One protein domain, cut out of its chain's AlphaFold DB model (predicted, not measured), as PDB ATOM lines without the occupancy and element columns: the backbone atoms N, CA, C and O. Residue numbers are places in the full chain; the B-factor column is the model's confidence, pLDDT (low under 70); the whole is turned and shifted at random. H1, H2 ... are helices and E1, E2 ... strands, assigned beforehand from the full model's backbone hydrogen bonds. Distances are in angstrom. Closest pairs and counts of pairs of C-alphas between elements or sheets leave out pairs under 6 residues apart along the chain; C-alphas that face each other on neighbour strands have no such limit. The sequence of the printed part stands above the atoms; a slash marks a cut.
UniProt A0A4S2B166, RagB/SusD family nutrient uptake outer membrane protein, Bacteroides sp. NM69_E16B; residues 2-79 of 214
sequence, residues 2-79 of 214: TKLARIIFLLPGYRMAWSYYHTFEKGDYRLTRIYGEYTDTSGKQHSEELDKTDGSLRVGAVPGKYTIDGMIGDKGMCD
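AT A GLANCE: This is residues 2 to 79 of the 214 residues of the protein "RagB/SusD family nutrient uptake outer membrane protein" of Bacteroides sp. NM69_E16B (UniProt A0A4S2B166). With little regular structure, this is a rounded body wound mostly from loops, into which one small hairpin, E1 and E2, and two short helices, H1 and H2, are set. Residues 23 to 29, of which 29 belongs to H2, stick out. The printed part has 78 residues, 15 of them in named elements, in the order H1, H2, E1, E2; the class is mixed, the sheet antiparallel. It is compact, with a radius of gyration of the C-alphas of 12.2 A, and spans 30 by 26 by 23 A.

HOW THE PARTS SIT: H1, residues 18 to 21, and H2, residues 29 to 33, are apart. H1 is too short for any O i to N i+4 pair; H2 has 0 of 1 within hydrogen-bond range, but 2 of 2 O i to N i+3 pairs. E1, residues 37 to 39, and E2, residues 45 to 47, form an antiparallel hairpin at 169 degrees, with N 38 and O 46 2.9 A apart. Residues 34 to 35 pair antiparallel with 62 to 63.

IN THESE COORDINATES: H1 begins at C-alpha 18 (106.058, 179.294, 142.719) and measures 4.8 A, H2 8.0 A, E1 7.3 A and E2 6.9 A, ending at C-alpha 47 (115.553, 176.725, 147.677).

THE WHOLE: The C-alphas farthest apart, of Thr 53 and Asp 79, are 34.6 A apart. The printed part has no cut, and no link is long. Residues 2 to 13 and 68 to 76 have pLDDT under 70.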
ATOM      1  N   THR A   2     116.184 168.122 154.581       49.78
ATOM      2  CA  THR A   2     116.504 168.558 153.218       49.78
ATOM      3  C   THR A   2     116.593 167.327 152.317       49.78
ATOM      4  O   THR A   2     117.292 166.367 152.647       49.78
ATOM      5  N   LYS A   3     115.841 167.306 151.212       60.16
ATOM      6  CA  LYS A   3     115.870 166.178 150.275       60.16
ATOM      7  C   LYS A   3     117.215 166.187 149.549       60.16
ATOM      8  O   LYS A   3     117.543 167.146 148.851       60.16
ATOM      9  N   LEU A   4     117.999 165.124 149.714       48.62
ATOM     10  CA  LEU A   4     119.205 164.925 148.919       48.62
ATOM     11  C   LEU A   4     118.762 164.583 147.497       48.62
ATOM     12  O   LEU A   4     118.301 163.469 147.237       48.62
ATOM     13  N   ALA A   5     118.885 165.530 146.575       55.06
ATOM     14  CA  ALA A   5     118.598 165.256 145.185       55.06
ATOM     15  C   ALA A   5     119.877 164.730 144.531       55.06
ATOM     16  O   ALA A   5     120.650 165.461 143.924       55.06
ATOM     17  N   ARG A   6     120.092 163.413 144.637       48.81
ATOM     18  CA  ARG A   6     121.117 162.705 143.837       48.81
ATOM     19  C   ARG A   6     120.823 162.735 142.330       48.81
ATOM     20  O   ARG A   6     121.601 162.233 141.531       48.81
ATOM     21  N   ILE A   7     119.678 163.294 141.969       51.78
ATOM     22  CA  ILE A   7     119.077 163.336 140.651       51.78
ATOM     23  C   ILE A   7     118.628 164.772 140.494       51.78
ATOM     24  O   ILE A   7     117.825 165.194 141.307       51.78
ATOM     25  N   ILE A   8     119.122 165.501 139.501       50.78
ATOM     26  CA  ILE A   8     118.356 166.482 138.722       50.78
ATOM     27  C   ILE A   8     119.260 166.821 137.528       50.78
ATOM     28  O   ILE A   8     120.035 167.770 137.547       50.78
ATOM     29  N   PHE A   9     119.158 166.040 136.454       45.59
ATOM     30  CA  PHE A   9     119.152 166.665 135.135       45.59
ATOM     31  C   PHE A   9     117.683 166.746 134.732       45.59
ATOM     32  O   PHE A   9     117.168 165.900 134.011       45.59
ATOM     33  N   LEU A  10     116.958 167.707 135.308       54.16
ATOM     34  CA  LEU A  10     115.628 168.037 134.812       54.16
ATOM     35  C   LEU A  10     115.789 169.161 133.818       54.16
ATOM     36  O   LEU A  10     116.292 170.229 134.176       54.16
ATOM     37  N   LEU A  11     115.333 168.890 132.595       48.88
ATOM     38  CA  LEU A  11     115.240 169.847 131.504       48.88
ATOM     39  C   LEU A  11     114.869 171.229 132.072       48.88
ATOM     40  O   LEU A  11     113.804 171.362 132.689       48.88
ATOM     41  N   PRO A  12     115.732 172.250 131.916       53.56
ATOM     42  CA  PRO A  12     115.585 173.538 132.597       53.56
ATOM     43  C   PRO A  12     114.262 174.260 132.285       53.56
ATOM     44  O   PRO A  12     113.886 175.179 133.005       53.56
ATOM     45  N   GLY A  13     113.524 173.824 131.256       62.56
ATOM     46  CA  GLY A  13     112.236 174.390 130.857       62.56
ATOM     47  C   GLY A  13     111.006 173.949 131.665       62.56
ATOM     48  O   GLY A  13     109.983 174.625 131.586       62.56
ATOM     49  N   TYR A  14     111.057 172.863 132.449       77.69
ATOM     50  CA  TYR A  14     109.880 172.373 133.187       77.69
ATOM     51  C   TYR A  14     109.988 172.692 134.683       77.69
ATOM     52  O   TYR A  14     110.618 171.964 135.456       77.69
ATOM     53  N   ARG A  15     109.365 173.802 135.094       87.06
ATOM     54  CA  ARG A  15     109.236 174.227 136.496       87.06
ATOM     55  C   ARG A  15     107.776 174.484 136.850       87.06
ATOM     56  O   ARG A  15     107.028 175.077 136.070       87.06
ATOM     57  N   MET A  16     107.378 174.038 138.036       92.12
ATOM     58  CA  MET A  16     106.113 174.424 138.645       92.12
ATOM     59  C   MET A  16     106.284 175.831 139.208       92.12
ATOM     60  O   MET A  16     107.026 176.009 140.167       92.12
ATOM     61  N   ALA A  17     105.623 176.818 138.603       92.25
ATOM     62  CA  ALA A  17     105.705 178.205 139.058       92.25
ATOM     63  C   ALA A  17     105.422 178.307 140.563       92.25
ATOM     64  O   ALA A  17     104.500 177.654 141.055       92.25
ATOM     65  N   TRP A  18     106.187 179.136 141.269       93.75
ATOM     66  CA  TRP A  18     106.058 179.294 142.719       93.75
ATOM     67  C   TRP A  18     104.657 179.711 143.151       93.75
ATOM     68  O   TRP A  18     104.082 179.070 144.023       93.75
ATOM     69  N   SER A  19     104.039 180.641 142.417       93.00
ATOM     70  CA  SER A  19     102.637 181.027 142.617       93.00
ATOM     71  C   SER A  19     101.657 179.855 142.618       93.00
ATOM     72  O   SER A  19     100.639 179.909 143.297       93.00
ATOM     73  N   TYR A  20     101.947 178.794 141.864       94.88
ATOM     74  CA  TYR A  20     101.141 177.581 141.864       94.88
ATOM     75  C   TYR A  20     101.582 176.593 142.946       94.88
ATOM     76  O   TYR A  20     100.738 175.985 143.597       94.88
ATOM     77  N   TYR A  21     102.887 176.450 143.177       95.62
ATOM     78  CA  TYR A  21     103.423 175.621 144.259       95.62
ATOM     79  C   TYR A  21     102.865 176.037 145.630       95.62
ATOM     80  O   TYR A  21     102.489 175.181 146.425       95.62
ATOM     81  N   HIS A  22     102.720 177.340 145.886       95.12
ATOM     82  CA  HIS A  22     102.161 177.861 147.140       95.12
ATOM     83  C   HIS A  22     100.649 177.639 147.300       95.12
ATOM     84  O   HIS A  22     100.114 177.932 148.364       95.12
ATOM     85  N   THR A  23      99.956 177.108 146.286       96.12
ATOM     86  CA  THR A  23      98.547 176.682 146.427       96.12
ATOM     87  C   THR A  23      98.408 175.322 147.107       96.12
ATOM     88  O   THR A  23      97.325 174.982 147.566       96.12
ATOM     89  N   PHE A  24      99.484 174.535 147.182       97.75
ATOM     90  CA  PHE A  24      99.460 173.274 147.912       97.75
ATOM     91  C   PHE A  24      99.406 173.538 149.414       97.75
ATOM     92  O   PHE A  24     100.144 174.364 149.956       97.75
ATOM     93  N   GLU A  25      98.567 172.778 150.105       97.50
ATOM     94  CA  GLU A  25      98.456 172.871 151.551       97.50
ATOM     95  C   GLU A  25      99.707 172.335 152.248       97.50
ATOM     96  O   GLU A  25     100.364 171.381 151.814       97.50
ATOM     97  N   LYS A  26     100.027 172.930 153.398       95.00
ATOM     98  CA  LYS A  26     101.109 172.430 154.242       95.00
ATOM     99  C   LYS A  26     100.787 171.000 154.682       95.00
ATOM    100  O   LYS A  26      99.783 170.762 155.341       95.00
ATOM    101  N   GLY A  27     101.694 170.073 154.384       94.94
ATOM    102  CA  GLY A  27     101.525 168.657 154.714       94.94
ATOM    103  C   GLY A  27     100.907 167.822 153.595       94.94
ATOM    104  O   GLY A  27     100.814 166.608 153.759       94.94
ATOM    105  N   ASP A  28     100.562 168.427 152.454       98.12
ATOM    106  CA  ASP A  28     100.153 167.680 151.270       98.12
ATOM    107  C   ASP A  28     101.268 166.716 150.837       98.12
ATOM    108  O   ASP A  28     102.396 167.112 150.518       98.12
ATOM    109  N   TYR A  29     100.954 165.424 150.817       96.81
ATOM    110  CA  TYR A  29     101.902 164.368 150.492       96.81
ATOM    111  C   TYR A  29     102.451 164.478 149.065       96.81
ATOM    112  O   TYR A  29     103.573 164.040 148.804       96.81
ATOM    113  N   ARG A  30     101.744 165.123 148.136       95.88
ATOM    114  CA  ARG A  30     102.215 165.336 146.756       95.88
ATOM    115  C   ARG A  30     103.446 166.241 146.705       95.88
ATOM    116  O   ARG A  30     104.311 166.044 145.847       95.88
ATOM    117  N   LEU A  31     103.625 167.126 147.691       94.75
ATOM    118  CA  LEU A  31     104.850 167.918 147.863       94.75
ATOM    119  C   LEU A  31     106.084 167.049 148.159       94.75
ATOM    120  O   LEU A  31     107.222 167.491 147.992       94.75
ATOM    121  N   THR A  32     105.927 165.773 148.530       91.62
ATOM    122  CA  THR A  32     107.072 164.848 148.617       91.62
ATOM    123  C   THR A  32     107.730 164.608 147.253       91.62
ATOM    124  O   THR A  32     108.943 164.392 147.197       91.62
ATOM    125  N   ARG A  33     106.983 164.773 146.156       89.06
ATOM    126  CA  ARG A  33     107.430 164.591 144.767       89.06
ATOM    127  C   ARG A  33     107.481 165.905 143.978       89.06
ATOM    128  O   ARG A  33     107.531 165.880 142.750       89.06
ATOM    129  N   ILE A  34     107.471 167.051 144.660       92.00
ATOM    130  CA  ILE A  34     107.713 168.375 144.075       92.00
ATOM    131  C   ILE A  34     108.811 169.038 144.912       92.00
ATOM    132  O   ILE A  34     108.640 169.294 146.101       92.00
ATOM    133  N   TYR A  35     109.988 169.234 144.330       89.75
ATOM    134  CA  TYR A  35     111.161 169.717 145.050       89.75
ATOM    135  C   TYR A  35     111.186 171.248 145.032       89.75
ATOM    136  O   TYR A  35     111.593 171.856 144.043       89.75
ATOM    137  N   GLY A  36     110.718 171.855 146.126       91.50
ATOM    138  CA  GLY A  36     110.901 173.283 146.411       91.50
ATOM    139  C   GLY A  36     112.235 173.609 147.104       91.50
ATOM    140  O   GLY A  36     112.639 174.762 147.189       91.50
ATOM    141  N   GLU A  37     112.942 172.587 147.576       90.88
ATOM    142  CA  GLU A  37     114.303 172.683 148.092       90.88
ATOM    143  C   GLU A  37     115.028 171.360 147.846       90.88
ATOM    144  O   GLU A  37     114.398 170.292 147.827       90.88
ATOM    145  N   TYR A  38     116.342 171.420 147.647       86.31
ATOM    146  CA  TYR A  38     117.187 170.233 147.547       86.31
ATOM    147  C   TYR A  38     118.667 170.550 147.788       86.31
ATOM    148  O   TYR A  38     119.092 171.701 147.732       86.31
ATOM    149  N   THR A  39     119.468 169.516 148.035       86.38
ATOM    150  CA  THR A  39     120.936 169.602 147.989       86.38
ATOM    151  C   THR A  39     121.439 168.884 146.747       86.38
ATOM    152  O   THR A  39     121.045 167.736 146.512       86.38
ATOM    153  N   ASP A  40     122.258 169.565 145.945       80.94
ATOM    154  CA  ASP A  40     122.807 169.027 144.701       80.94
ATOM    155  C   ASP A  40     123.986 168.065 144.940       80.94
ATOM    156  O   ASP A  40     124.424 167.829 146.071       80.94
ATOM    157  N   THR A  41     124.527 167.496 143.862       78.69
ATOM    158  CA  THR A  41     125.657 166.554 143.925       78.69
ATOM    159  C   THR A  41     126.972 167.195 144.373       78.69
ATOM    160  O   THR A  41     127.891 166.469 144.742       78.69
ATOM    161  N   SER A  42     127.078 168.526 144.336       84.44
ATOM    162  CA  SER A  42     128.226 169.281 144.855       84.44
ATOM    163  C   SER A  42     128.096 169.612 146.348       84.44
ATOM    164  O   SER A  42     129.048 170.098 146.954       84.44
ATOM    165  N   GLY A  43     126.940 169.328 146.957       85.94
ATOM    166  CA  GLY A  43     126.626 169.692 148.337       85.94
ATOM    167  C   GLY A  43     126.032 171.097 148.487       85.94
ATOM    168  O   GLY A  43     125.772 171.521 149.615       85.94
ATOM    169  N   LYS A  44     125.776 171.818 147.387       87.44
ATOM    170  CA  LYS A  44     125.129 173.134 147.414       87.44
ATOM    171  C   LYS A  44     123.639 172.977 147.712       87.44
ATOM    172  O   LYS A  44     122.953 172.130 147.139       87.44
ATOM    173  N   GLN A  45     123.132 173.803 148.624       90.56
ATOM    174  CA  GLN A  45     121.704 173.881 148.924       90.56
ATOM    175  C   GLN A  45     120.989 174.815 147.946       90.56
ATOM    176  O   GLN A  45     121.495 175.885 147.613       90.56
ATOM    177  N   HIS A  46     119.795 174.401 147.541       89.75
ATOM    178  CA  HIS A  46     118.884 175.112 146.657       89.75
ATOM    179  C   HIS A  46     117.522 175.243 147.332       89.75
ATOM    180  O   HIS A  46     117.013 174.278 147.906       89.75
ATOM    181  N   SER A  47     116.922 176.425 147.243       92.69
ATOM    182  CA  SER A  47     115.553 176.725 147.677       92.69
ATOM    183  C   SER A  47     115.029 177.933 146.898       92.69
ATOM    184  O   SER A  47     115.815 178.604 146.231       92.69
ATOM    185  N   GLU A  48     113.730 178.238 146.995       92.50
ATOM    186  CA  GLU A  48     113.157 179.470 146.420       92.50
ATOM    187  C   GLU A  48     113.971 180.718 146.798       92.50
ATOM    188  O   GLU A  48     114.340 181.505 145.929       92.50
ATOM    189  N   GLU A  49     114.313 180.856 148.081       92.94
ATOM    190  CA  GLU A  49     115.035 182.024 148.592       92.94
ATOM    191  C   GLU A  49     116.499 182.054 148.136       92.94
ATOM    192  O   GLU A  49     116.998 183.103 147.726       92.94
ATOM    193  N   LEU A  50     117.191 180.909 148.182       93.00
ATOM    194  CA  LEU A  50     118.608 180.826 147.810       93.00
ATOM    195  C   LEU A  50     118.830 181.021 146.305       93.00
ATOM    196  O   LEU A  50     119.878 181.519 145.903       93.00
ATOM    197  N   ASP A  51     117.848 180.649 145.483       91.25
ATOM    198  CA  ASP A  51     117.971 180.629 144.025       91.25
ATOM    199  C   ASP A  51     117.272 181.803 143.325       91.25
ATOM    200  O   ASP A  51     117.259 181.857 142.092       91.25
ATOM    201  N   LYS A  52     116.698 182.754 144.070       87.31
ATOM    202  CA  LYS A  52     115.826 183.817 143.537       87.31
ATOM    203  C   LYS A  52     116.421 184.659 142.399       87.31
ATOM    204  O   LYS A  52     115.674 185.220 141.603       87.31
ATOM    205  N   THR A  53     117.747 184.776 142.307       85.00
ATOM    206  CA  THR A  53     118.442 185.597 141.298       85.00
ATOM    207  C   THR A  53     118.882 184.797 140.074       85.00
ATOM    208  O   THR A  53     118.620 185.175 138.928       85.00
ATOM    209  N   ASP A  54     119.554 183.675 140.298       82.19
ATOM    210  CA  ASP A  54     120.320 182.952 139.280       82.19
ATOM    211  C   ASP A  54     120.360 181.436 139.512       82.19
ATOM    212  O   ASP A  54     121.019 180.711 138.765       82.19
ATOM    213  N   GLY A  55     119.635 180.935 140.512       82.75
ATOM    214  CA  GLY A  55     119.642 179.521 140.841       82.75
ATOM    215  C   GLY A  55     118.639 178.685 140.043       82.75
ATOM    216  O   GLY A  55     117.802 179.178 139.279       82.75
ATOM    217  N   SER A  56     118.725 177.368 140.213       81.94
ATOM    218  CA  SER A  56     117.969 176.377 139.435       81.94
ATOM    219  C   SER A  56     116.469 176.367 139.749       81.94
ATOM    220  O   SER A  56     115.671 175.888 138.927       81.94
ATOM    221  N   LEU A  57     116.105 176.885 140.924       89.19
ATOM    222  CA  LEU A  57     114.739 177.040 141.406       89.19
ATOM    223  C   LEU A  57     114.187 178.464 141.245       89.19
ATOM    224  O   LEU A  57     113.064 178.726 141.666       89.19
ATOM    225  N   ARG A  58     114.908 179.377 140.579       88.25
ATOM    226  CA  ARG A  58     114.496 180.782 140.396       88.25
ATOM    227  C   ARG A  58     113.051 180.960 139.929       88.25
ATOM    228  O   ARG A  58     112.332 181.822 140.412       88.25
ATOM    229  N   VAL A  59     112.639 180.167 138.941       86.50
ATOM    230  CA  VAL A  59     111.344 180.328 138.256       86.50
ATOM    231  C   VAL A  59     110.283 179.330 138.729       86.50
ATOM    232  O   VAL A  59     109.171 179.319 138.196       86.50
ATOM    233  N   GLY A  60     110.611 178.475 139.701       91.38
ATOM    234  CA  GLY A  60     109.670 177.513 140.258       91.38
ATOM    235  C   GLY A  60     110.304 176.254 140.842       91.38
ATOM    236  O   GLY A  60     111.474 175.947 140.608       91.38
ATOM    237  N   ALA A  61     109.469 175.484 141.536       92.62
ATOM    238  CA  ALA A  61     109.802 174.172 142.065       92.62
ATOM    239  C   ALA A  61     109.958 173.127 140.950       92.62
ATOM    240  O   ALA A  61     109.407 173.239 139.848       92.62
ATOM    241  N   VAL A  62     110.690 172.059 141.248       89.25
ATOM    242  CA  VAL A  62     110.946 170.963 140.312       89.25
ATOM    243  C   VAL A  62     109.906 169.853 140.503       89.25
ATOM    244  O   VAL A  62     109.896 169.208 141.553       89.25
ATOM    245  N   PRO A  63     109.051 169.555 139.511       89.12
ATOM    246  CA  PRO A  63     108.123 168.434 139.612       89.12
ATOM    247  C   PRO A  63     108.849 167.098 139.359       89.12
ATOM    248  O   PRO A  63     109.280 166.806 138.248       89.12
ATOM    249  N   GLY A  64     108.956 166.263 140.392       84.88
ATOM    250  CA  GLY A  64     109.580 164.933 140.379       84.88
ATOM    251  C   GLY A  64     108.585 163.782 140.216       84.88
ATOM    252  O   GLY A  64     108.752 162.707 140.791       84.88
ATOM    253  N   LYS A  65     107.471 163.992 139.509       86.69
ATOM    254  CA  LYS A  65     106.424 162.961 139.409       86.69
ATOM    255  C   LYS A  65     106.887 161.741 138.621       86.69
ATOM    256  O   LYS A  65     106.759 160.621 139.090       86.69
ATOM    257  N   TYR A  66     107.485 162.004 137.466       82.62
ATOM    258  CA  TYR A  66     107.988 161.006 136.525       82.62
ATOM    259  C   TYR A  66     109.499 160.773 136.666       82.62
ATOM    260  O   TYR A  66     110.151 160.274 135.756       82.62
ATOM    261  N   THR A  67     110.088 161.152 137.803       74.88
ATOM    262  CA  THR A  67     111.500 160.869 138.081       74.88
ATOM    263  C   THR A  67     111.644 159.492 138.717       74.88
ATOM    264  O   THR A  67     110.960 159.176 139.690       74.88
ATOM    265  N   ILE A  68     112.554 158.676 138.195       66.19
ATOM    266  CA  ILE A  68     112.900 157.379 138.783       66.19
ATOM    267  C   ILE A  68     114.067 157.594 139.746       66.19
ATOM    268  O   ILE A  68     115.082 158.169 139.357       66.19
ATOM    269  N   ASP A  69     113.926 157.152 140.996       65.62
ATOM    270  CA  ASP A  69     114.974 157.295 142.006       65.62
ATOM    271  C   ASP A  69     116.255 156.547 141.572       65.62
ATOM    272  O   ASP A  69     116.204 155.418 141.092       65.62
ATOM    273  N   GLY A  70     117.419 157.183 141.722       61.47
ATOM    274  CA  GLY A  70     118.717 156.673 141.258       61.47
ATOM    275  C   GLY A  70     119.049 156.954 139.788       61.47
ATOM    276  O   GLY A  70     120.161 156.651 139.359       61.47
ATOM    277  N   MET A  71     118.138 157.554 139.021       65.62
ATOM    278  CA  MET A  71     118.374 157.816 137.606       65.62
ATOM    279  C   MET A  71     119.186 159.091 137.345       65.62
ATOM    280  O   MET A  71     118.871 160.156 137.865       65.62
ATOM    281  N   ILE A  72     120.199 158.997 136.480       62.44
ATOM    282  CA  ILE A  72     121.024 160.126 136.033       62.44
ATOM    283  C   ILE A  72     120.841 160.298 134.519       62.44
ATOM    284  O   ILE A  72     120.981 159.335 133.766       62.44
ATOM    285  N   GLY A  73     120.548 161.522 134.070       63.19
ATOM    286  CA  GLY A  73     120.370 161.856 132.651       63.19
ATOM    287  C   GLY A  73     118.915 161.817 132.165       63.19
ATOM    288  O   GLY A  73     117.978 161.815 132.958       63.19
ATOM    289  N   ASP A  74     118.734 161.824 130.846       63.97
ATOM    290  CA  ASP A  74     117.465 162.060 130.136       63.97
ATOM    291  C   ASP A  74     116.714 160.784 129.707       63.97
ATOM    292  O   ASP A  74     115.663 160.860 129.076       63.97
ATOM    293  N   LYS A  75     117.212 159.595 130.069       65.44
ATOM    294  CA  LYS A  75     116.708 158.304 129.558       65.44
ATOM    295  C   LYS A  75     115.605 157.652 130.399       65.44
ATOM    296  O   LYS A  75     115.526 156.427 130.435       65.44
ATOM    297  N   GLY A  76     114.812 158.444 131.125       68.75
ATOM    298  CA  GLY A  76     113.732 157.957 131.995       68.75
ATOM    299  C   GLY A  76     112.859 156.900 131.321       68.75
ATOM    300  O   GLY A  76     112.256 157.193 130.298       68.75
ATOM    301  N   MET A  77     112.776 155.691 131.888       74.25
ATOM    302  CA  MET A  77     111.947 154.591 131.357       74.25
ATOM    303  C   MET A  77     110.593 154.474 132.076       74.25
ATOM    304  O   MET A  77     110.096 153.374 132.293       74.25
ATOM    305  N   CYS A  78     110.012 155.592 132.514       79.69
ATOM    306  CA  CYS A  78     108.693 155.582 133.141       79.69
ATOM    307  C   CYS A  78     107.587 155.700 132.090       79.69
ATOM    308  O   CYS A  78     107.682 156.518 131.172       79.69
ATOM    309  N   ASP A  79     106.507 154.945 132.277       86.25
ATOM    310  CA  ASP A  79     105.317 155.084 131.444       86.25
ATOM    311  C   ASP A  79     104.656 156.448 131.674       86.25
ATOM    312  O   ASP A  79     104.472 156.896 132.812       86.25
TER     313      ASP A  79